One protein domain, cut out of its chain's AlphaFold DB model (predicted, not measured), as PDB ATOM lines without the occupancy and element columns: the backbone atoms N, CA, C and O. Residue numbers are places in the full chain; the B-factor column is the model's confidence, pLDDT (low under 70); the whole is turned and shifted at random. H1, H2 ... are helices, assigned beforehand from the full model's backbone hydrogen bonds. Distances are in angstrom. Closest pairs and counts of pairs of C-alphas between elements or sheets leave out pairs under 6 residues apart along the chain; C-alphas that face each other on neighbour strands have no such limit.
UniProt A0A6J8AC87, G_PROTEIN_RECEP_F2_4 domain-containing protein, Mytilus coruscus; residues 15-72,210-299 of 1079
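Overview. This is residues 15 to 72 and 210 to 299 of the 1079 residues of the protein "G_PROTEIN_RECEP_F2_4 domain-containing protein" of Mytilus coruscus (UniProt A0A6J8AC87). With little regular structure, the domain is a mass of loops and short helices gathered round one longer helix, H1; H3, H4 and H5 pack on it, and H7, paired with H6, packs on its last residues. The 148 printed residues include seven helices, H1 to H7, and no named strand: all helix, 53 residues in named elements. It is compact, radius of gyration of the C-alphas 15.2 A, spans 42 by 37 by 30 A.

Arrangement. The hub, H1, residues 15 to 28, touches H4, residues 227 to 235, with residues 16 to 20 alone, about perpendicular at 74 degrees; closest C-alphas Val 20 and Val 229, 5.8 A. Residues 25 to 28 alone touch H7, residues 292 to 298, at a shallow tilt of 24 degrees, the same way; closest C-alphas Thr 27 and Lys 292, 5.2 A. O i to N i+4 pairs within hydrogen-bond range in H1: 9 of 10.

Along the chain. H1, 19.7 A long, begins at C-alpha 15 (-5.869, -23.370, -12.649); H7 ends at C-alpha 298 (-21.690, -34.404, 12.643).

Size, cuts and confidence. Residues 73 to 209 are cut out, a 25.6 A gap between C-alphas 72 and 210. Confidence is low at, among others, residues 31 to 51.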
ATOM      1  N   SER A  15      -4.857 -24.203 -13.341       52.44
ATOM      2  CA  SER A  15      -5.869 -23.370 -12.649       52.44
ATOM      3  C   SER A  15      -7.337 -23.775 -12.869       52.44
ATOM      4  O   SER A  15      -8.189 -23.485 -12.027       52.44
ATOM      5  N   GLN A  16      -7.671 -24.447 -13.979       61.44
ATOM      6  CA  GLN A  16      -9.022 -24.991 -14.183       61.44
ATOM      7  C   GLN A  16      -9.193 -26.365 -13.534       61.44
ATOM      8  O   GLN A  16     -10.282 -26.675 -13.052       61.44
ATOM      9  N   ILE A  17      -8.125 -27.168 -13.490       70.75
ATOM     10  CA  ILE A  17      -8.121 -28.461 -12.802       70.75
ATOM     11  C   ILE A  17      -8.170 -28.245 -11.282       70.75
ATOM     12  O   ILE A  17      -8.978 -28.889 -10.626       70.75
ATOM     13  N   GLU A  18      -7.411 -27.296 -10.733       74.19
ATOM     14  CA  GLU A  18      -7.406 -26.927  -9.309       74.19
ATOM     15  C   GLU A  18      -8.812 -26.591  -8.792       74.19
ATOM     16  O   GLU A  18      -9.253 -27.178  -7.809       74.19
ATOM     17  N   ASN A  19      -9.571 -25.742  -9.496       80.25
ATOM     18  CA  ASN A  19     -10.960 -25.410  -9.138       80.25
ATOM     19  C   ASN A  19     -11.902 -26.639  -9.176       80.25
ATOM     20  O   ASN A  19     -12.788 -26.782  -8.332       80.25
ATOM     21  N   VAL A  20     -11.712 -27.560 -10.128       82.94
ATOM     22  CA  VAL A  20     -12.492 -28.814 -10.197       82.94
ATOM     23  C   VAL A  20     -12.107 -29.778  -9.072       82.94
ATOM     24  O   VAL A  20     -12.986 -30.422  -8.498       82.94
ATOM     25  N   LEU A  21     -10.819 -29.860  -8.728       82.50
ATOM     26  CA  LEU A  21     -10.316 -30.661  -7.612       82.50
ATOM     27  C   LEU A  21     -10.783 -30.103  -6.264       82.50
ATOM     28  O   LEU A  21     -11.216 -30.879  -5.422       82.50
ATOM     29  N   GLU A  22     -10.801 -28.782  -6.077       82.94
ATOM     30  CA  GLU A  22     -11.334 -28.138  -4.872       82.94
ATOM     31  C   GLU A  22     -12.834 -28.443  -4.694       82.94
ATOM     32  O   GLU A  22     -13.271 -28.864  -3.620       82.94
ATOM     33  N   GLN A  23     -13.638 -28.318  -5.757       85.31
ATOM     34  CA  GLN A  23     -15.061 -28.687  -5.722       85.31
ATOM     35  C   GLN A  23     -15.275 -30.193  -5.485       85.31
ATOM     36  O   GLN A  23     -16.230 -30.581  -4.802       85.31
ATOM     37  N   TYR A  24     -14.372 -31.047  -5.980       84.88
ATOM     38  CA  TYR A  24     -14.346 -32.470  -5.639       84.88
ATOM     39  C   TYR A  24     -14.009 -32.686  -4.156       84.88
ATOM     40  O   TYR A  24     -14.776 -33.360  -3.475       84.88
ATOM     41  N   HIS A  25     -12.948 -32.081  -3.609       83.88
ATOM     42  CA  HIS A  25     -12.548 -32.242  -2.203       83.88
ATOM     43  C   HIS A  25     -13.638 -31.784  -1.232       83.88
ATOM     44  O   HIS A  25     -13.952 -32.494  -0.279       83.88
ATOM     45  N   ASN A  26     -14.296 -30.658  -1.513       83.06
ATOM     46  CA  ASN A  26     -15.404 -30.157  -0.694       83.06
ATOM     47  C   ASN A  26     -16.651 -31.073  -0.737       83.06
ATOM     48  O   ASN A  26     -17.498 -31.003   0.158       83.06
ATOM     49  N   THR A  27     -16.749 -31.960  -1.737       83.00
ATOM     50  CA  THR A  27     -17.853 -32.925  -1.922       83.00
ATOM     51  C   THR A  27     -17.514 -34.344  -1.440       83.00
ATOM     52  O   THR A  27     -18.363 -35.020  -0.857       83.00
ATOM     53  N   CYS A  28     -16.281 -34.796  -1.664       78.19
ATOM     54  CA  CYS A  28     -15.831 -36.179  -1.485       78.19
ATOM     55  C   CYS A  28     -14.801 -36.369  -0.364       78.19
ATOM     56  O   CYS A  28     -14.641 -37.487   0.118       78.19
ATOM     57  N   GLY A  29     -14.146 -35.299   0.089       75.94
ATOM     58  CA  GLY A  29     -13.024 -35.349   1.025       75.94
ATOM     59  C   GLY A  29     -11.674 -35.377   0.304       75.94
ATOM     60  O   GLY A  29     -11.593 -35.268  -0.917       75.94
ATOM     61  N   THR A  30     -10.595 -35.518   1.067       70.81
ATOM     62  CA  THR A  30      -9.205 -35.359   0.604       70.81
ATOM     63  C   THR A  30      -8.617 -36.581  -0.116       70.81
ATOM     64  O   THR A  30      -7.406 -36.647  -0.289       70.81
ATOM     65  N   HIS A  31      -9.429 -37.547  -0.560       67.94
ATOM     66  CA  HIS A  31      -8.953 -38.722  -1.303       67.94
ATOM     67  C   HIS A  31      -8.457 -38.311  -2.704       67.94
ATOM     68  O   HIS A  31      -9.252 -38.046  -3.605       67.94
ATOM     69  N   SER A  32      -7.137 -38.177  -2.854       69.38
ATOM     70  CA  SER A  32      -6.500 -37.442  -3.953       69.38
ATOM     71  C   SER A  32      -5.029 -37.836  -4.110       69.38
ATOM     72  O   SER A  32      -4.371 -38.222  -3.147       69.38
ATOM     73  N   CYS A  33      -4.469 -37.685  -5.312       68.44
ATOM     74  CA  CYS A  33      -3.051 -37.978  -5.567       68.44
ATOM     75  C   CYS A  33      -2.068 -36.947  -5.000       68.44
ATOM     76  O   CYS A  33      -0.856 -37.127  -5.126       68.44
ATOM     77  N   LEU A  34      -2.578 -35.864  -4.413       59.38
ATOM     78  CA  LEU A  34      -1.791 -34.786  -3.815       59.38
ATOM     79  C   LEU A  34      -1.863 -34.789  -2.278       59.38
ATOM     80  O   LEU A  34      -1.107 -34.059  -1.639       59.38
ATOM     81  N   SER A  35      -2.729 -35.613  -1.672       57.69
ATOM     82  CA  SER A  35      -2.796 -35.762  -0.216       57.69
ATOM     83  C   SER A  35      -1.631 -36.614   0.290       57.69
ATOM     84  O   SER A  35      -1.509 -37.781  -0.080       57.69
ATOM     85  N   ASN A  36      -0.798 -36.039   1.155       45.03
ATOM     86  CA  ASN A  36       0.414 -36.678   1.677       45.03
ATOM     87  C   ASN A  36       0.343 -36.941   3.199       45.03
ATOM     88  O   ASN A  36       1.360 -37.258   3.812       45.03
ATOM     89  N   ASP A  37      -0.836 -36.755   3.808       41.00
ATOM     90  CA  ASP A  37      -0.987 -36.586   5.256       41.00
ATOM     91  C   ASP A  37      -1.599 -37.773   6.005       41.00
ATOM     92  O   ASP A  37      -2.506 -38.475   5.559       41.00
ATOM     93  N   THR A  38      -1.078 -37.942   7.218       35.59
ATOM     94  CA  THR A  38      -1.288 -39.063   8.129       35.59
ATOM     95  C   THR A  38      -2.565 -38.922   8.962       35.59
ATOM     96  O   THR A  38      -2.503 -38.743  10.182       35.59
ATOM     97  N   LEU A  39      -3.728 -39.035   8.326       40.50
ATOM     98  CA  LEU A  39      -4.957 -39.425   9.020       40.50
ATOM     99  C   LEU A  39      -5.145 -40.941   8.871       40.50
ATOM    100  O   LEU A  39      -5.090 -41.480   7.769       40.50
ATOM    101  N   ASN A  40      -5.338 -41.636   9.996       39.09
ATOM    102  CA  ASN A  40      -5.633 -43.075  10.040       39.09
ATOM    103  C   ASN A  40      -7.099 -43.329   9.626       39.09
ATOM    104  O   ASN A  40      -7.890 -43.881  10.389       39.09
ATOM    105  N   ASP A  41      -7.459 -42.931   8.406       36.91
ATOM    106  CA  ASP A  41      -8.825 -42.998   7.877       36.91
ATOM    107  C   ASP A  41      -9.143 -44.389   7.304       36.91
ATOM    108  O   ASP A  41      -9.599 -44.562   6.174       36.91
ATOM    109  N   ASN A  42      -8.964 -45.406   8.148       38.66
ATOM    110  CA  ASN A  42      -9.554 -46.731   7.973       38.66
ATOM    111  C   ASN A  42     -11.067 -46.723   8.309       38.66
ATOM    112  O   ASN A  42     -11.563 -47.720   8.816       38.66
ATOM    113  N   GLU A  43     -11.813 -45.637   8.054       41.81
ATOM    114  CA  GLU A  43     -13.263 -45.554   8.317       41.81
ATOM    115  C   GLU A  43     -13.991 -44.452   7.494       41.81
ATOM    116  O   GLU A  43     -13.636 -43.279   7.518       41.81
ATOM    117  N   PHE A  44     -15.089 -44.839   6.825       43.41
ATOM    118  CA  PHE A  44     -16.220 -43.992   6.375       43.41
ATOM    119  C   PHE A  44     -16.010 -42.815   5.384       43.41
ATOM    120  O   PHE A  44     -16.320 -41.647   5.667       43.41
ATOM    121  N   SER A  45     -15.725 -43.147   4.118       37.00
ATOM    122  CA  SER A  45     -16.167 -42.323   2.971       37.00
ATOM    123  C   SER A  45     -17.684 -42.513   2.716       37.00
ATOM    124  O   SER A  45     -18.210 -43.580   3.041       37.00
ATOM    125  N   PRO A  46     -18.447 -41.525   2.190       41.66
ATOM    126  CA  PRO A  46     -19.879 -41.691   1.966       41.66
ATOM    127  C   PRO A  46     -20.122 -42.474   0.666       41.66
ATOM    128  O   PRO A  46     -19.265 -42.519  -0.214       41.66
ATOM    129  N   MET A  47     -21.335 -43.004   0.504       51.59
ATOM    130  CA  MET A  47     -21.788 -43.904  -0.578       51.59
ATOM    131  C   MET A  47     -21.608 -43.401  -2.035       51.59
ATOM    132  O   MET A  47     -22.015 -44.079  -2.972       51.59
ATOM    133  N   ILE A  48     -21.043 -42.207  -2.234       59.78
ATOM    134  CA  ILE A  48     -20.949 -41.480  -3.509       59.78
ATOM    135  C   ILE A  48     -19.490 -41.297  -3.966       59.78
ATOM    136  O   ILE A  48     -19.252 -41.154  -5.158       59.78
ATOM    137  N   CYS A  49     -18.497 -41.342  -3.071       68.69
ATOM    138  CA  CYS A  49     -17.087 -41.184  -3.448       68.69
ATOM    139  C   CYS A  49     -16.254 -42.311  -2.823       68.69
ATOM    140  O   CYS A  49     -15.979 -42.298  -1.623       68.69
ATOM    141  N   GLY A  50     -15.893 -43.316  -3.623       64.12
ATOM    142  CA  GLY A  50     -15.068 -44.441  -3.175       64.12
ATOM    143  C   GLY A  50     -13.595 -44.071  -2.971       64.12
ATOM    144  O   GLY A  50     -13.148 -43.002  -3.386       64.12
ATOM    145  N   LEU A  51     -12.830 -44.985  -2.364       69.75
ATOM    146  CA  LEU A  51     -11.367 -44.909  -2.371       69.75
ATOM    147  C   LEU A  51     -10.855 -44.975  -3.813       69.75
ATOM    148  O   LEU A  51     -11.335 -45.791  -4.602       69.75
ATOM    149  N   CYS A  52      -9.869 -44.139  -4.128       74.38
ATOM    150  CA  CYS A  52      -9.321 -44.011  -5.469       74.38
ATOM    151  C   CYS A  52      -7.827 -44.368  -5.531       74.38
ATOM    152  O   CYS A  52      -7.119 -44.335  -4.525       74.38
ATOM    153  N   SER A  53      -7.349 -44.723  -6.724       77.38
ATOM    154  CA  SER A  53      -5.968 -45.127  -6.995       77.38
ATOM    155  C   SER A  53      -5.264 -44.142  -7.933       77.38
ATOM    156  O   SER A  53      -5.818 -43.697  -8.938       77.38
ATOM    157  N   CYS A  54      -4.008 -43.834  -7.609       78.25
ATOM    158  CA  CYS A  54      -3.127 -42.950  -8.383       78.25
ATOM    159  C   CYS A  54      -2.160 -43.700  -9.307       78.25
ATOM    160  O   CYS A  54      -1.363 -43.085 -10.010       78.25
ATOM    161  N   ASN A  55      -2.188 -45.034  -9.285       74.31
ATOM    162  CA  ASN A  55      -1.375 -45.858 -10.169       74.31
ATOM    163  C   ASN A  55      -2.035 -45.930 -11.555       74.31
ATOM    164  O   ASN A  55      -3.249 -46.063 -11.636       74.31
ATOM    165  N   ASN A  56      -1.262 -45.951 -12.643       64.25
ATOM    166  CA  ASN A  56      -1.785 -46.025 -14.017       64.25
ATOM    167  C   ASN A  56      -2.694 -47.250 -14.270       64.25
ATOM    168  O   ASN A  56      -3.530 -47.231 -15.173       64.25
ATOM    169  N   ASN A  57      -2.575 -48.305 -13.455       65.25
ATOM    170  CA  ASN A  57      -3.470 -49.467 -13.488       65.25
ATOM    171  C   ASN A  57      -4.916 -49.157 -13.048       65.25
ATOM    172  O   ASN A  57      -5.814 -49.922 -13.394       65.25
ATOM    173  N   CYS A  58      -5.167 -48.029 -12.371       70.00
ATOM    174  CA  CYS A  58      -6.492 -47.624 -11.886       70.00
ATOM    175  C   CYS A  58      -7.557 -47.539 -12.989       70.00
ATOM    176  O   CYS A  58      -8.752 -47.673 -12.733       70.00
ATOM    177  N   ILE A  59      -7.119 -47.326 -14.235       65.31
ATOM    178  CA  ILE A  59      -7.981 -47.244 -15.416       65.31
ATOM    179  C   ILE A  59      -8.626 -48.612 -15.682       65.31
ATOM    180  O   ILE A  59      -9.805 -48.684 -16.014       65.31
ATOM    181  N   LYS A  60      -7.875 -49.704 -15.472       61.94
ATOM    182  CA  LYS A  60      -8.355 -51.090 -15.622       61.94
ATOM    183  C   LYS A  60      -9.248 -51.525 -14.460       61.94
ATOM    184  O   LYS A  60     -10.126 -52.357 -14.645       61.94
ATOM    185  N   GLU A  61      -9.021 -50.954 -13.281       64.31
ATOM    186  CA  GLU A  61      -9.791 -51.206 -12.056       64.31
ATOM    187  C   GLU A  61     -11.008 -50.269 -11.901       64.31
ATOM    188  O   GLU A  61     -11.753 -50.391 -10.932       64.31
ATOM    189  N   ALA A  62     -11.209 -49.333 -12.841       67.56
ATOM    190  CA  ALA A  62     -12.251 -48.300 -12.824       67.56
ATOM    191  C   ALA A  62     -12.310 -47.465 -11.520       67.56
ATOM    192  O   ALA A  62     -13.372 -46.988 -11.132       67.56
ATOM    193  N   ASN A  63     -11.161 -47.267 -10.861       73.00
ATOM    194  CA  ASN A  63     -11.045 -46.660  -9.528       73.00
ATOM    195  C   ASN A  63     -10.058 -45.476  -9.468       73.00
ATOM    196  O   ASN A  63      -9.550 -45.150  -8.400       73.00
ATOM    197  N   CYS A  64      -9.718 -44.851 -10.600       76.12
ATOM    198  CA  CYS A  64      -8.771 -43.728 -10.623       76.12
ATOM    199  C   CYS A  64      -9.136 -42.568  -9.689       76.12
ATOM    200  O   CYS A  64     -10.305 -42.313  -9.425       76.12
ATOM    201  N   CYS A  65      -8.139 -41.809  -9.237       80.81
ATOM    202  CA  CYS A  65      -8.392 -40.500  -8.636       80.81
ATOM    203  C   CYS A  65      -8.668 -39.430  -9.715       80.81
ATOM    204  O   CYS A  65      -8.211 -39.581 -10.858       80.81
ATOM    205  N   PRO A  66      -9.396 -38.344  -9.380       78.62
ATOM    206  CA  PRO A  66      -9.718 -37.243 -10.293       78.62
ATOM    207  C   PRO A  66      -8.538 -36.718 -11.113       78.62
ATOM    208  O   PRO A  66      -8.683 -36.474 -12.307       78.62
ATOM    209  N   GLU A  67      -7.358 -36.599 -10.508       78.44
ATOM    210  CA  GLU A  67      -6.148 -36.109 -11.167       78.44
ATOM    211  C   GLU A  67      -5.743 -37.005 -12.342       78.44
ATOM    212  O   GLU A  67      -5.365 -36.498 -13.395       78.44
ATOM    213  N   VAL A  68      -5.871 -38.328 -12.206       75.81
ATOM    214  CA  VAL A  68      -5.546 -39.284 -13.278       75.81
ATOM    215  C   VAL A  68      -6.639 -39.307 -14.354       75.81
ATOM    216  O   VAL A  68      -6.337 -39.492 -15.534       75.81
ATOM    217  N   MET A  69      -7.902 -39.081 -13.970       74.38
ATOM    218  CA  MET A  69      -9.036 -39.029 -14.902       74.38
ATOM    219  C   MET A  69      -9.045 -37.770 -15.774       74.38
ATOM    220  O   MET A  69      -9.274 -37.863 -16.976       74.38
ATOM    221  N   LEU A  70      -8.798 -36.595 -15.187       76.00
ATOM    222  CA  LEU A  70      -8.867 -35.305 -15.889       76.00
ATOM    223  C   LEU A  70      -7.742 -35.122 -16.923       76.00
ATOM    224  O   LEU A  70      -7.843 -34.262 -17.792       76.00
ATOM    225  N   HIS A  71      -6.698 -35.955 -16.863       74.44
ATOM    226  CA  HIS A  71      -5.635 -36.028 -17.868       74.44
ATOM    227  C   HIS A  71      -5.924 -37.026 -19.012       74.44
ATOM    228  O   HIS A  71      -5.109 -37.141 -19.928       74.44
ATOM    229  N   GLN A  72      -7.049 -37.755 -18.989       74.12
ATOM    230  CA  GLN A  72      -7.416 -38.670 -20.078       74.12
ATOM    231  C   GLN A  72      -7.921 -37.906 -21.316       74.12
ATOM    232  O   GLN A  72      -8.608 -36.893 -21.178       74.12
ATOM    233  N   LYS A 210     -31.214 -45.457 -19.899       52.47
ATOM    234  CA  LYS A 210     -32.357 -44.570 -19.620       52.47
ATOM    235  C   LYS A 210     -32.528 -44.345 -18.114       52.47
ATOM    236  O   LYS A 210     -33.026 -45.225 -17.418       52.47
ATOM    237  N   GLY A 211     -32.162 -43.150 -17.650       60.59
ATOM    238  CA  GLY A 211     -32.156 -42.773 -16.234       60.59
ATOM    239  C   GLY A 211     -30.801 -42.277 -15.712       60.59
ATOM    240  O   GLY A 211     -30.773 -41.669 -14.648       60.59
ATOM    241  N   VAL A 212     -29.702 -42.474 -16.451       75.44
ATOM    242  CA  VAL A 212     -28.387 -41.916 -16.101       75.44
ATOM    243  C   VAL A 212     -28.324 -40.425 -16.446       75.44
ATOM    244  O   VAL A 212     -28.662 -40.001 -17.549       75.44
ATOM    245  N   ILE A 213     -27.864 -39.622 -15.490       80.19
ATOM    246  CA  ILE A 213     -27.599 -38.193 -15.633       80.19
ATOM    247  C   ILE A 213     -26.155 -38.020 -16.124       80.19
ATOM    248  O   ILE A 213     -25.198 -38.106 -15.349       80.19
ATOM    249  N   SER A 214     -26.016 -37.795 -17.431       81.19
ATOM    250  CA  SER A 214     -24.754 -37.578 -18.157       81.19
ATOM    251  C   SER A 214     -24.467 -36.110 -18.506       81.19
ATOM    252  O   SER A 214     -23.411 -35.804 -19.055       81.19
ATOM    253  N   GLU A 215     -25.377 -35.198 -18.156       85.75
ATOM    254  CA  GLU A 215     -25.304 -33.761 -18.441       85.75
ATOM    255  C   GLU A 215     -25.492 -32.936 -17.160       85.75
ATOM    256  O   GLU A 215     -26.236 -33.323 -16.256       85.75
ATOM    257  N   CYS A 216     -24.873 -31.756 -17.094       88.75
ATOM    258  CA  CYS A 216     -25.047 -30.826 -15.976       88.75
ATOM    259  C   CYS A 216     -26.384 -30.071 -15.998       88.75
ATOM    260  O   CYS A 216     -26.882 -29.701 -17.060       88.75
ATOM    261  N   ASN A 217     -26.908 -29.754 -14.809       88.56
ATOM    262  CA  ASN A 217     -28.187 -29.068 -14.582       88.56
ATOM    263  C   ASN A 217     -29.435 -29.774 -15.152       88.56
ATOM    264  O   ASN A 217     -30.458 -29.135 -15.399       88.56
ATOM    265  N   LYS A 218     -29.387 -31.097 -15.319       86.44
ATOM    266  CA  LYS A 218     -30.545 -31.935 -15.650       86.44
ATOM    267  C   LYS A 218     -31.619 -31.904 -14.559       86.44
ATOM    268  O   LYS A 218     -32.802 -32.008 -14.863       86.44
ATOM    269  N   THR A 219     -31.206 -31.721 -13.304       80.81
ATOM    270  CA  THR A 219     -32.081 -31.536 -12.133       80.81
ATOM    271  C   THR A 219     -32.656 -30.122 -12.000       80.81
ATOM    272  O   THR A 219     -33.554 -29.914 -11.190       80.81
ATOM    273  N   GLY A 220     -32.140 -29.133 -12.743       82.06
ATOM    274  CA  GLY A 220     -32.521 -27.719 -12.613       82.06
ATOM    275  C   GLY A 220     -32.023 -27.018 -11.337       82.06
ATOM    276  O   GLY A 220     -32.370 -25.862 -11.105       82.06
ATOM    277  N   THR A 221     -31.223 -27.693 -10.506       79.88
ATOM    278  CA  THR A 221     -30.781 -27.231  -9.174       79.88
ATOM    279  C   THR A 221     -29.398 -26.574  -9.153       79.88
ATOM    280  O   THR A 221     -28.922 -26.179  -8.088       79.88
ATOM    281  N   TRP A 222     -28.711 -26.450 -10.294       87.94
ATOM    282  CA  TRP A 222     -27.326 -25.977 -10.318       87.94
ATOM    283  C   TRP A 222     -27.232 -24.444 -10.247       87.94
ATOM    284  O   TRP A 222     -27.208 -23.750 -11.262       87.94
ATOM    285  N   LEU A 223     -27.167 -23.918  -9.019       76.19
ATOM    286  CA  LEU A 223     -27.220 -22.479  -8.712       76.19
ATOM    287  C   LEU A 223     -26.119 -21.634  -9.380       76.19
ATOM    288  O   LEU A 223     -26.354 -20.473  -9.712       76.19
ATOM    289  N   LYS A 224     -24.916 -22.191  -9.564       83.50
ATOM    290  CA  LYS A 224     -23.772 -21.511 -10.186       83.50
ATOM    291  C   LYS A 224     -23.087 -22.464 -11.159       83.50
ATOM    292  O   LYS A 224     -22.396 -23.387 -10.742       83.50
ATOM    293  N   ALA A 225     -23.278 -22.226 -12.453       84.81
ATOM    294  CA  ALA A 225     -22.665 -23.036 -13.496       84.81
ATOM    295  C   ALA A 225     -21.144 -22.823 -13.567       84.81
ATOM    296  O   ALA A 225     -20.671 -21.689 -13.636       84.81
ATOM    297  N   ASP A 226     -20.401 -23.925 -13.641       86.38
ATOM    298  CA  ASP A 226     -18.945 -23.959 -13.783       86.38
ATOM    299  C   ASP A 226     -18.566 -24.678 -15.091       86.38
ATOM    300  O   ASP A 226     -19.047 -25.774 -15.390       86.38
ATOM    301  N   ALA A 227     -17.740 -24.044 -15.926       82.69
ATOM    302  CA  ALA A 227     -17.366 -24.603 -17.224       82.69
ATOM    303  C   ALA A 227     -16.428 -25.817 -17.107       82.69
ATOM    304  O   ALA A 227     -16.547 -26.745 -17.908       82.69
ATOM    305  N   ALA A 228     -15.547 -25.836 -16.107       81.50
ATOM    306  CA  ALA A 228     -14.579 -26.904 -15.902       81.50
ATOM    307  C   ALA A 228     -15.250 -28.141 -15.280       81.50
ATOM    308  O   ALA A 228     -15.019 -29.254 -15.748       81.50
ATOM    309  N   VAL A 229     -16.187 -27.962 -14.336       84.75
ATOM    310  CA  VAL A 229     -17.012 -29.078 -13.820       84.75
ATOM    311  C   VAL A 229     -17.918 -29.652 -14.913       84.75
ATOM    312  O   VAL A 229     -18.052 -30.872 -15.015       84.75
ATOM    313  N   ARG A 230     -18.493 -28.807 -15.787       87.31
ATOM    314  CA  ARG A 230     -19.248 -29.291 -16.960       87.31
ATOM    315  C   ARG A 230     -18.370 -30.138 -17.880       87.31
ATOM    316  O   ARG A 230     -18.774 -31.233 -18.259       87.31
ATOM    317  N   HIS A 231     -17.165 -29.663 -18.185       81.94
ATOM    318  CA  HIS A 231     -16.214 -30.405 -19.006       81.94
ATOM    319  C   HIS A 231     -15.826 -31.749 -18.365       81.94
ATOM    320  O   HIS A 231     -15.836 -32.770 -19.046       81.94
ATOM    321  N   ALA A 232     -15.571 -31.774 -17.053       83.50
ATOM    322  CA  ALA A 232     -15.266 -32.992 -16.305       83.50
ATOM    323  C   ALA A 232     -16.436 -34.002 -16.297       83.50
ATOM    324  O   ALA A 232     -16.211 -35.201 -16.476       83.50
ATOM    325  N   CYS A 233     -17.682 -33.524 -16.170       85.94
ATOM    326  CA  CYS A 233     -18.887 -34.353 -16.295       85.94
ATOM    327  C   CYS A 233     -19.002 -34.990 -17.691       85.94
ATOM    328  O   CYS A 233     -19.284 -36.182 -17.805       85.94
ATOM    329  N   GLU A 234     -18.717 -34.247 -18.760       81.06
ATOM    330  CA  GLU A 234     -18.712 -34.813 -20.113       81.06
ATOM    331  C   GLU A 234     -17.562 -35.809 -20.341       81.06
ATOM    332  O   GLU A 234     -17.762 -36.821 -21.014       81.06
ATOM    333  N   LEU A 235     -16.370 -35.516 -19.807       77.00
ATOM    334  CA  LEU A 235     -15.112 -36.216 -20.088       77.00
ATOM    335  C   LEU A 235     -15.029 -37.618 -19.469       77.00
ATOM    336  O   LEU A 235     -14.536 -38.546 -20.109       77.00
ATOM    337  N   VAL A 236     -15.478 -37.767 -18.222       74.38
ATOM    338  CA  VAL A 236     -15.228 -38.969 -17.413       74.38
ATOM    339  C   VAL A 236     -16.342 -40.006 -17.578       74.38
ATOM    340  O   VAL A 236     -17.522 -39.678 -17.505       74.38
ATOM    341  N   ASP A 237     -15.987 -41.284 -17.727       71.88
ATOM    342  CA  ASP A 237     -16.937 -42.404 -17.677       71.88
ATOM    343  C   ASP A 237     -16.607 -43.304 -16.471       71.88
ATOM    344  O   ASP A 237     -15.828 -44.247 -16.589       71.88
ATOM    345  N   GLN A 238     -17.168 -42.982 -15.303       73.56
ATOM    346  CA  GLN A 238     -17.083 -43.794 -14.083       73.56
ATOM    347  C   GLN A 238     -18.398 -43.640 -13.304       73.56
ATOM    348  O   GLN A 238     -18.528 -42.678 -12.548       73.56
ATOM    349  N   PRO A 239     -19.398 -44.512 -13.519       73.12
ATOM    350  CA  PRO A 239     -20.758 -44.289 -13.035       73.12
ATOM    351  C   PRO A 239     -20.855 -44.325 -11.507       73.12
ATOM    352  O   PRO A 239     -20.278 -45.189 -10.850       73.12
ATOM    353  N   ILE A 240     -21.644 -43.405 -10.948       71.44
ATOM    354  CA  ILE A 240     -21.896 -43.284  -9.510       71.44
ATOM    355  C   ILE A 240     -23.405 -43.187  -9.291       71.44
ATOM    356  O   ILE A 240     -24.022 -42.138  -9.487       71.44
ATOM    357  N   GLY A 241     -24.017 -44.310  -8.912       73.19
ATOM    358  CA  GLY A 241     -25.471 -44.425  -8.801       73.19
ATOM    359  C   GLY A 241     -26.158 -44.088 -10.128       73.19
ATOM    360  O   GLY A 241     -25.934 -44.756 -11.133       73.19
ATOM    361  N   MET A 242     -26.979 -43.035 -10.131       75.81
ATOM    362  CA  MET A 242     -27.670 -42.539 -11.330       75.81
ATOM    363  C   MET A 242     -26.888 -41.476 -12.122       75.81
ATOM    364  O   MET A 242     -27.431 -40.915 -13.065       75.81
ATOM    365  N   PHE A 243     -25.642 -41.161 -11.764       80.62
ATOM    366  CA  PHE A 243     -24.829 -40.149 -12.448       80.62
ATOM    367  C   PHE A 243     -23.714 -40.802 -13.263       80.62
ATOM    368  O   PHE A 243     -23.099 -41.770 -12.817       80.62
ATOM    369  N   LYS A 244     -23.405 -40.245 -14.440       79.25
ATOM    370  CA  LYS A 244     -22.320 -40.729 -15.314       79.25
ATOM    371  C   LYS A 244     -20.948 -40.724 -14.623       79.25
ATOM    372  O   LYS A 244     -20.100 -41.558 -14.935       79.25
ATOM    373  N   ASN A 245     -20.739 -39.773 -13.713       83.00
ATOM    374  CA  ASN A 245     -19.568 -39.648 -12.846       83.00
ATOM    375  C   ASN A 245     -19.825 -38.663 -11.694       83.00
ATOM    376  O   ASN A 245     -20.864 -37.998 -11.636       83.00
ATOM    377  N   VAL A 246     -18.841 -38.545 -10.798       83.62
ATOM    378  CA  VAL A 246     -18.855 -37.625  -9.650       83.62
ATOM    379  C   VAL A 246     -19.070 -36.158 -10.037       83.62
ATOM    380  O   VAL A 246     -19.759 -35.433  -9.327       83.62
ATOM    381  N   PHE A 247     -18.548 -35.703 -11.176       87.81
ATOM    382  CA  PHE A 247     -18.706 -34.317 -11.622       87.81
ATOM    383  C   PHE A 247     -20.126 -34.057 -12.122       87.81
ATOM    384  O   PHE A 247     -20.686 -32.998 -11.843       87.81
ATOM    385  N   CYS A 248     -20.752 -35.047 -12.766       87.88
ATOM    386  CA  CYS A 248     -22.172 -34.999 -13.100       87.88
ATOM    387  C   CYS A 248     -23.062 -34.988 -11.852       87.88
ATOM    388  O   CYS A 248     -24.106 -34.346 -11.884       87.88
ATOM    389  N   TYR A 249     -22.654 -35.622 -10.749       86.25
ATOM    390  CA  TYR A 249     -23.313 -35.440  -9.451       86.25
ATOM    391  C   TYR A 249     -23.103 -34.017  -8.898       86.25
ATOM    392  O   TYR A 249     -24.074 -33.356  -8.539       86.25
ATOM    393  N   ILE A 250     -21.866 -33.497  -8.920       87.75
ATOM    394  CA  ILE A 250     -21.534 -32.144  -8.428       87.75
ATOM    395  C   ILE A 250     -22.342 -31.048  -9.146       87.75
ATOM    396  O   ILE A 250     -22.808 -30.104  -8.510       87.75
ATOM    397  N   CYS A 251     -22.556 -31.171 -10.459       90.31
ATOM    398  CA  CYS A 251     -23.357 -30.219 -11.236       90.31
ATOM    399  C   CYS A 251     -24.859 -30.569 -11.344       90.31
ATOM    400  O   CYS A 251     -25.574 -29.970 -12.153       90.31
ATOM    401  N   ASN A 252     -25.346 -31.516 -10.534       87.62
ATOM    402  CA  ASN A 252     -26.763 -31.860 -10.372       87.62
ATOM    403  C   ASN A 252     -27.101 -32.120  -8.882       87.62
ATOM    404  O   ASN A 252     -27.536 -33.221  -8.529       87.62
ATOM    405  N   PRO A 253     -26.889 -31.134  -7.988       83.44
ATOM    406  CA  PRO A 253     -27.053 -31.324  -6.547       83.44
ATOM    407  C   PRO A 253     -28.517 -31.625  -6.160       83.44
ATOM    408  O   PRO A 253     -29.441 -31.206  -6.866       83.44
ATOM    409  N   PRO A 254     -28.766 -32.322  -5.038       74.62
ATOM    410  CA  PRO A 254     -30.121 -32.620  -4.574       74.62
ATOM    411  C   PRO A 254     -30.894 -31.347  -4.181       74.62
ATOM    412  O   PRO A 254     -30.309 -30.315  -3.854       74.62
ATOM    413  N   ILE A 255     -32.229 -31.420  -4.196       70.62
ATOM    414  CA  ILE A 255     -33.091 -30.288  -3.823       70.62
ATOM    415  C   ILE A 255     -33.070 -30.099  -2.299       70.62
ATOM    416  O   ILE A 255     -33.435 -31.000  -1.542       70.62
ATOM    417  N   GLY A 256     -32.670 -28.907  -1.850       63.88
ATOM    418  CA  GLY A 256     -32.694 -28.527  -0.439       63.88
ATOM    419  C   GLY A 256     -34.081 -28.074   0.029       63.88
ATOM    420  O   GLY A 256     -34.676 -27.178  -0.564       63.88
ATOM    421  N   HIS A 257     -34.578 -28.663   1.121       59.28
ATOM    422  CA  HIS A 257     -35.888 -28.357   1.729       59.28
ATOM    423  C   HIS A 257     -35.815 -28.048   3.243       59.28
ATOM    424  O   HIS A 257     -36.844 -27.923   3.904       59.28
ATOM    425  N   LYS A 258     -34.607 -27.963   3.810       65.44
ATOM    426  CA  LYS A 258     -34.297 -27.662   5.218       65.44
ATOM    427  C   LYS A 258     -33.070 -26.746   5.277       65.44
ATOM    428  O   LYS A 258     -32.386 -26.564   4.272       65.44
ATOM    429  N   GLU A 259     -32.792 -26.185   6.450       73.81
ATOM    430  CA  GLU A 259     -31.592 -25.374   6.685       73.81
ATOM    431  C   GLU A 259     -30.299 -26.194   6.536       73.81
ATOM    432  O   GLU A 259     -30.274 -27.401   6.795       73.81
ATOM    433  N   VAL A 260     -29.227 -25.527   6.098       78.06
ATOM    434  CA  VAL A 260     -27.916 -26.145   5.862       78.06
ATOM    435  C   VAL A 260     -27.118 -26.200   7.165       78.06
ATOM    436  O   VAL A 260     -26.947 -25.190   7.843       78.06
ATOM    437  N   ILE A 261     -26.580 -27.374   7.490       81.00
ATOM    438  CA  ILE A 261     -25.714 -27.616   8.645       81.00
ATOM    439  C   ILE A 261     -24.306 -27.106   8.312       81.00
ATOM    440  O   ILE A 261     -23.556 -27.746   7.568       81.00
ATOM    441  N   THR A 262     -23.963 -25.936   8.849       80.50
ATOM    442  CA  THR A 262     -22.716 -25.197   8.577       80.50
ATOM    443  C   THR A 262     -21.614 -25.380   9.617       80.50
ATOM    444  O   THR A 262     -20.525 -24.853   9.426       80.50
ATOM    445  N   SER A 263     -21.867 -26.114  10.701       78.62
ATOM    446  CA  SER A 263     -20.922 -26.292  11.807       78.62
ATOM    447  C   SER A 263     -21.018 -27.689  12.429       78.62
ATOM    448  O   SER A 263     -21.962 -28.439  12.173       78.62
ATOM    449  N   CYS A 264     -20.019 -28.062  13.231       77.06
ATOM    450  CA  CYS A 264     -20.009 -29.323  13.973       77.06
ATOM    451  C   CYS A 264     -20.852 -29.253  15.254       77.06
ATOM    452  O   CYS A 264     -20.637 -28.381  16.097       77.06
ATOM    453  N   SER A 265     -21.712 -30.247  15.460       69.19
ATOM    454  CA  SER A 265     -22.322 -30.552  16.756       69.19
ATOM    455  C   SER A 265     -21.250 -31.157  17.669       69.19
ATOM    456  O   SER A 265     -20.807 -32.281  17.439       69.19
ATOM    457  N   SER A 266     -20.787 -30.409  18.674       57.44
ATOM    458  CA  SER A 266     -19.775 -30.866  19.642       57.44
ATOM    459  C   SER A 266     -20.139 -32.247  20.227       57.44
ATOM    460  O   SER A 266     -21.286 -32.493  20.583       57.44
ATOM    461  N   ASN A 267     -19.221 -33.210  20.368       52.47
ATOM    462  CA  ASN A 267     -17.882 -33.036  20.936       52.47
ATOM    463  C   ASN A 267     -16.890 -34.149  20.487       52.47
ATOM    464  O   ASN A 267     -16.433 -34.934  21.316       52.47
ATOM    465  N   ASN A 268     -16.561 -34.245  19.190       52.88
ATOM    466  CA  ASN A 268     -15.584 -35.220  18.669       52.88
ATOM    467  C   ASN A 268     -14.181 -34.603  18.489       52.88
ATOM    468  O   ASN A 268     -14.024 -33.527  17.918       52.88
ATOM    469  N   HIS A 269     -13.146 -35.308  18.960       51.75
ATOM    470  CA  HIS A 269     -11.794 -34.784  19.237       51.75
ATOM    471  C   HIS A 269     -10.909 -34.386  18.027       51.75
ATOM    472  O   HIS A 269      -9.721 -34.116  18.212       51.75
ATOM    473  N   ASN A 270     -11.432 -34.320  16.798       65.00
ATOM    474  CA  ASN A 270     -10.622 -34.037  15.607       65.00
ATOM    475  C   ASN A 270     -10.692 -32.550  15.196       65.00
ATOM    476  O   ASN A 270     -11.530 -32.139  14.393       65.00
ATOM    477  N   ILE A 271      -9.769 -31.747  15.744       70.19
ATOM    478  CA  ILE A 271      -9.631 -30.302  15.465       70.19
ATOM    479  C   ILE A 271      -9.477 -30.026  13.959       70.19
ATOM    480  O   ILE A 271     -10.019 -29.039  13.459       70.19
ATOM    481  N   SER A 272      -8.801 -30.908  13.217       73.50
ATOM    482  CA  SER A 272      -8.595 -30.763  11.772       73.50
ATOM    483  C   SER A 272      -9.915 -30.827  10.996       73.50
ATOM    484  O   SER A 272     -10.158 -29.979  10.141       73.50
ATOM    485  N   LEU A 273     -10.813 -31.762  11.337       72.50
ATOM    486  CA  LEU A 273     -12.148 -31.856  10.722       72.50
ATOM    487  C   LEU A 273     -13.037 -30.649  11.055       72.50
ATOM    488  O   LEU A 273     -13.781 -30.186  10.192       72.50
ATOM    489  N   PHE A 274     -12.937 -30.106  12.272       78.38
ATOM    490  CA  PHE A 274     -13.643 -28.880  12.657       78.38
ATOM    491  C   PHE A 274     -13.176 -27.665  11.839       78.38
ATOM    492  O   PHE A 274     -13.999 -26.900  11.335       78.38
ATOM    493  N   LEU A 275     -11.858 -27.507  11.669       79.19
ATOM    494  CA  LEU A 275     -11.283 -26.439  10.848       79.19
ATOM    495  C   LEU A 275     -11.680 -26.583   9.374       79.19
ATOM    496  O   LEU A 275     -12.068 -25.593   8.761       79.19
ATOM    497  N   LEU A 276     -11.641 -27.798   8.822       81.75
ATOM    498  CA  LEU A 276     -12.063 -28.060   7.444       81.75
ATOM    499  C   LEU A 276     -13.566 -27.793   7.245       81.75
ATOM    500  O   LEU A 276     -13.927 -27.110   6.296       81.75
ATOM    501  N   CYS A 277     -14.443 -28.218   8.164       84.06
ATOM    502  CA  CYS A 277     -15.880 -27.915   8.083       84.06
ATOM    503  C   CYS A 277     -16.157 -26.405   7.973       84.06
ATOM    504  O   CYS A 277     -16.919 -25.986   7.102       84.06
ATOM    505  N   ASN A 278     -15.505 -25.588   8.803       82.94
ATOM    506  CA  ASN A 278     -15.773 -24.150   8.845       82.94
ATOM    507  C   ASN A 278     -15.058 -23.349   7.739       82.94
ATOM    508  O   ASN A 278     -15.570 -22.307   7.333       82.94
ATOM    509  N   ASN A 279     -13.886 -23.799   7.270       84.56
ATOM    510  CA  ASN A 279     -13.050 -23.037   6.329       84.56
ATOM    511  C   ASN A 279     -13.196 -23.478   4.859       84.56
ATOM    512  O   ASN A 279     -12.885 -22.689   3.968       84.56
ATOM    513  N   SER A 280     -13.647 -24.706   4.585       84.19
ATOM    514  CA  SER A 280     -13.866 -25.199   3.218       84.19
ATOM    515  C   SER A 280     -15.117 -24.602   2.572       84.19
ATOM    516  O   SER A 280     -16.156 -24.440   3.220       84.19
ATOM    517  N   LEU A 281     -15.044 -24.339   1.262       85.00
ATOM    518  CA  LEU A 281     -16.161 -23.780   0.498       85.00
ATOM    519  C   LEU A 281     -17.408 -24.689   0.535       85.00
ATOM    520  O   LEU A 281     -17.279 -25.917   0.580       85.00
ATOM    521  N   PRO A 282     -18.625 -24.110   0.465       81.88
ATOM    522  CA  PRO A 282     -19.855 -24.887   0.404       81.88
ATOM    523  C   PRO A 282     -19.943 -25.780  -0.842       81.88
ATOM    524  O   PRO A 282     -19.735 -25.309  -1.961       81.88
ATOM    525  N   SER A 283     -20.356 -27.037  -0.665       84.44
ATOM    526  CA  SER A 283     -20.792 -27.928  -1.743       84.44
ATOM    527  C   SER A 283     -22.303 -28.173  -1.639       84.44
ATOM    528  O   SER A 283     -22.749 -28.882  -0.737       84.44
ATOM    529  N   PRO A 284     -23.129 -27.651  -2.570       81.12
ATOM    530  CA  PRO A 284     -24.569 -27.938  -2.602       81.12
ATOM    531  C   PRO A 284     -24.890 -29.438  -2.681       81.12
ATOM    532  O   PRO A 284     -25.951 -29.880  -2.247       81.12
ATOM    533  N   SER A 285     -23.957 -30.230  -3.209       80.94
ATOM    534  CA  SER A 285     -24.056 -31.682  -3.340       80.94
ATOM    535  C   SER A 285     -24.110 -32.391  -1.985       80.94
ATOM    536  O   SER A 285     -24.800 -33.397  -1.861       80.94
ATOM    537  N   THR A 286     -23.451 -31.860  -0.947       78.50
ATOM    538  CA  THR A 286     -23.390 -32.491   0.386       78.50
ATOM    539  C   THR A 286     -24.581 -32.165   1.290       78.50
ATOM    540  O   THR A 286     -24.572 -32.531   2.469       78.50
ATOM    541  N   TYR A 287     -25.614 -31.505   0.754       76.88
ATOM    542  CA  TYR A 287     -26.843 -31.166   1.468       76.88
ATOM    543  C   TYR A 287     -27.411 -32.379   2.256       76.88
ATOM    544  O   TYR A 287     -27.505 -33.479   1.704       76.88
ATOM    545  N   PRO A 288     -27.818 -32.214   3.534       74.69
ATOM    546  CA  PRO A 288     -28.012 -30.950   4.252       74.69
ATOM    547  C   PRO A 288     -26.742 -30.322   4.840       74.69
ATOM    548  O   PRO A 288     -26.845 -29.295   5.498       74.69
ATOM    549  N   TYR A 289     -25.556 -30.888   4.628       82.75
ATOM    550  CA  TYR A 289     -24.306 -30.365   5.183       82.75
ATOM    551  C   TYR A 289     -23.630 -29.385   4.224       82.75
ATOM    552  O   TYR A 289     -23.633 -29.585   3.010       82.75
ATOM    553  N   ASN A 290     -23.021 -28.340   4.787       81.94
ATOM    554  CA  ASN A 290     -22.361 -27.274   4.031       81.94
ATOM    555  C   ASN A 290     -21.217 -27.794   3.149       81.94
ATOM    556  O   ASN A 290     -21.077 -27.359   2.016       81.94
ATOM    557  N   ASN A 291     -20.432 -28.747   3.648       84.88
ATOM    558  CA  ASN A 291     -19.414 -29.481   2.896       84.88
ATOM    559  C   ASN A 291     -19.242 -30.893   3.496       84.88
ATOM    560  O   ASN A 291     -19.809 -31.224   4.547       84.88
ATOM    561  N   LYS A 292     -18.435 -31.738   2.843       81.88
ATOM    562  CA  LYS A 292     -18.160 -33.121   3.274       81.88
ATOM    563  C   LYS A 292     -17.565 -33.214   4.684       81.88
ATOM    564  O   LYS A 292     -17.899 -34.141   5.427       81.88
ATOM    565  N   PHE A 293     -16.732 -32.257   5.076       82.69
ATOM    566  CA  PHE A 293     -16.107 -32.242   6.397       82.69
ATOM    567  C   PHE A 293     -17.144 -31.963   7.492       82.69
ATOM    568  O   PHE A 293     -17.143 -32.637   8.520       82.69
ATOM    569  N   CYS A 294     -18.117 -31.078   7.240       80.25
ATOM    570  CA  CYS A 294     -19.258 -30.888   8.136       80.25
ATOM    571  C   CYS A 294     -20.136 -32.143   8.253       80.25
ATOM    572  O   CYS A 294     -20.615 -32.425   9.349       80.25
ATOM    573  N   TYR A 295     -20.312 -32.931   7.185       78.69
ATOM    574  CA  TYR A 295     -20.947 -34.254   7.295       78.69
ATOM    575  C   TYR A 295     -20.138 -35.177   8.223       78.69
ATOM    576  O   TYR A 295     -20.687 -35.711   9.183       78.69
ATOM    577  N   GLN A 296     -18.827 -35.331   7.988       76.00
ATOM    578  CA  GLN A 296     -17.970 -36.225   8.786       76.00
ATOM    579  C   GLN A 296     -17.936 -35.833  10.269       76.00
ATOM    580  O   GLN A 296     -17.942 -36.699  11.136       76.00
ATOM    581  N   CYS A 297     -17.950 -34.534  10.558       77.62
ATOM    582  CA  CYS A 297     -17.896 -33.996  11.913       77.62
ATOM    583  C   CYS A 297     -19.210 -34.165  12.707       77.62
ATOM    584  O   CYS A 297     -19.183 -34.143  13.935       77.62
ATOM    585  N   ASN A 298     -20.354 -34.322  12.027       74.81
ATOM    586  CA  ASN A 298     -21.690 -34.404  12.643       74.81
ATOM    587  C   ASN A 298     -22.279 -35.826  12.711       74.81
ATOM    588  O   ASN A 298     -23.331 -36.021  13.320       74.81
ATOM    589  N   VAL A 299     -21.652 -36.820  12.074       66.44
ATOM    590  CA  VAL A 299     -22.176 -38.192  11.990       66.44
ATOM    591  C   VAL A 299     -21.492 -39.100  13.016       66.44
ATOM    592  O   VAL A 299     -20.271 -39.115  13.147       66.44
TER     593      VAL A 299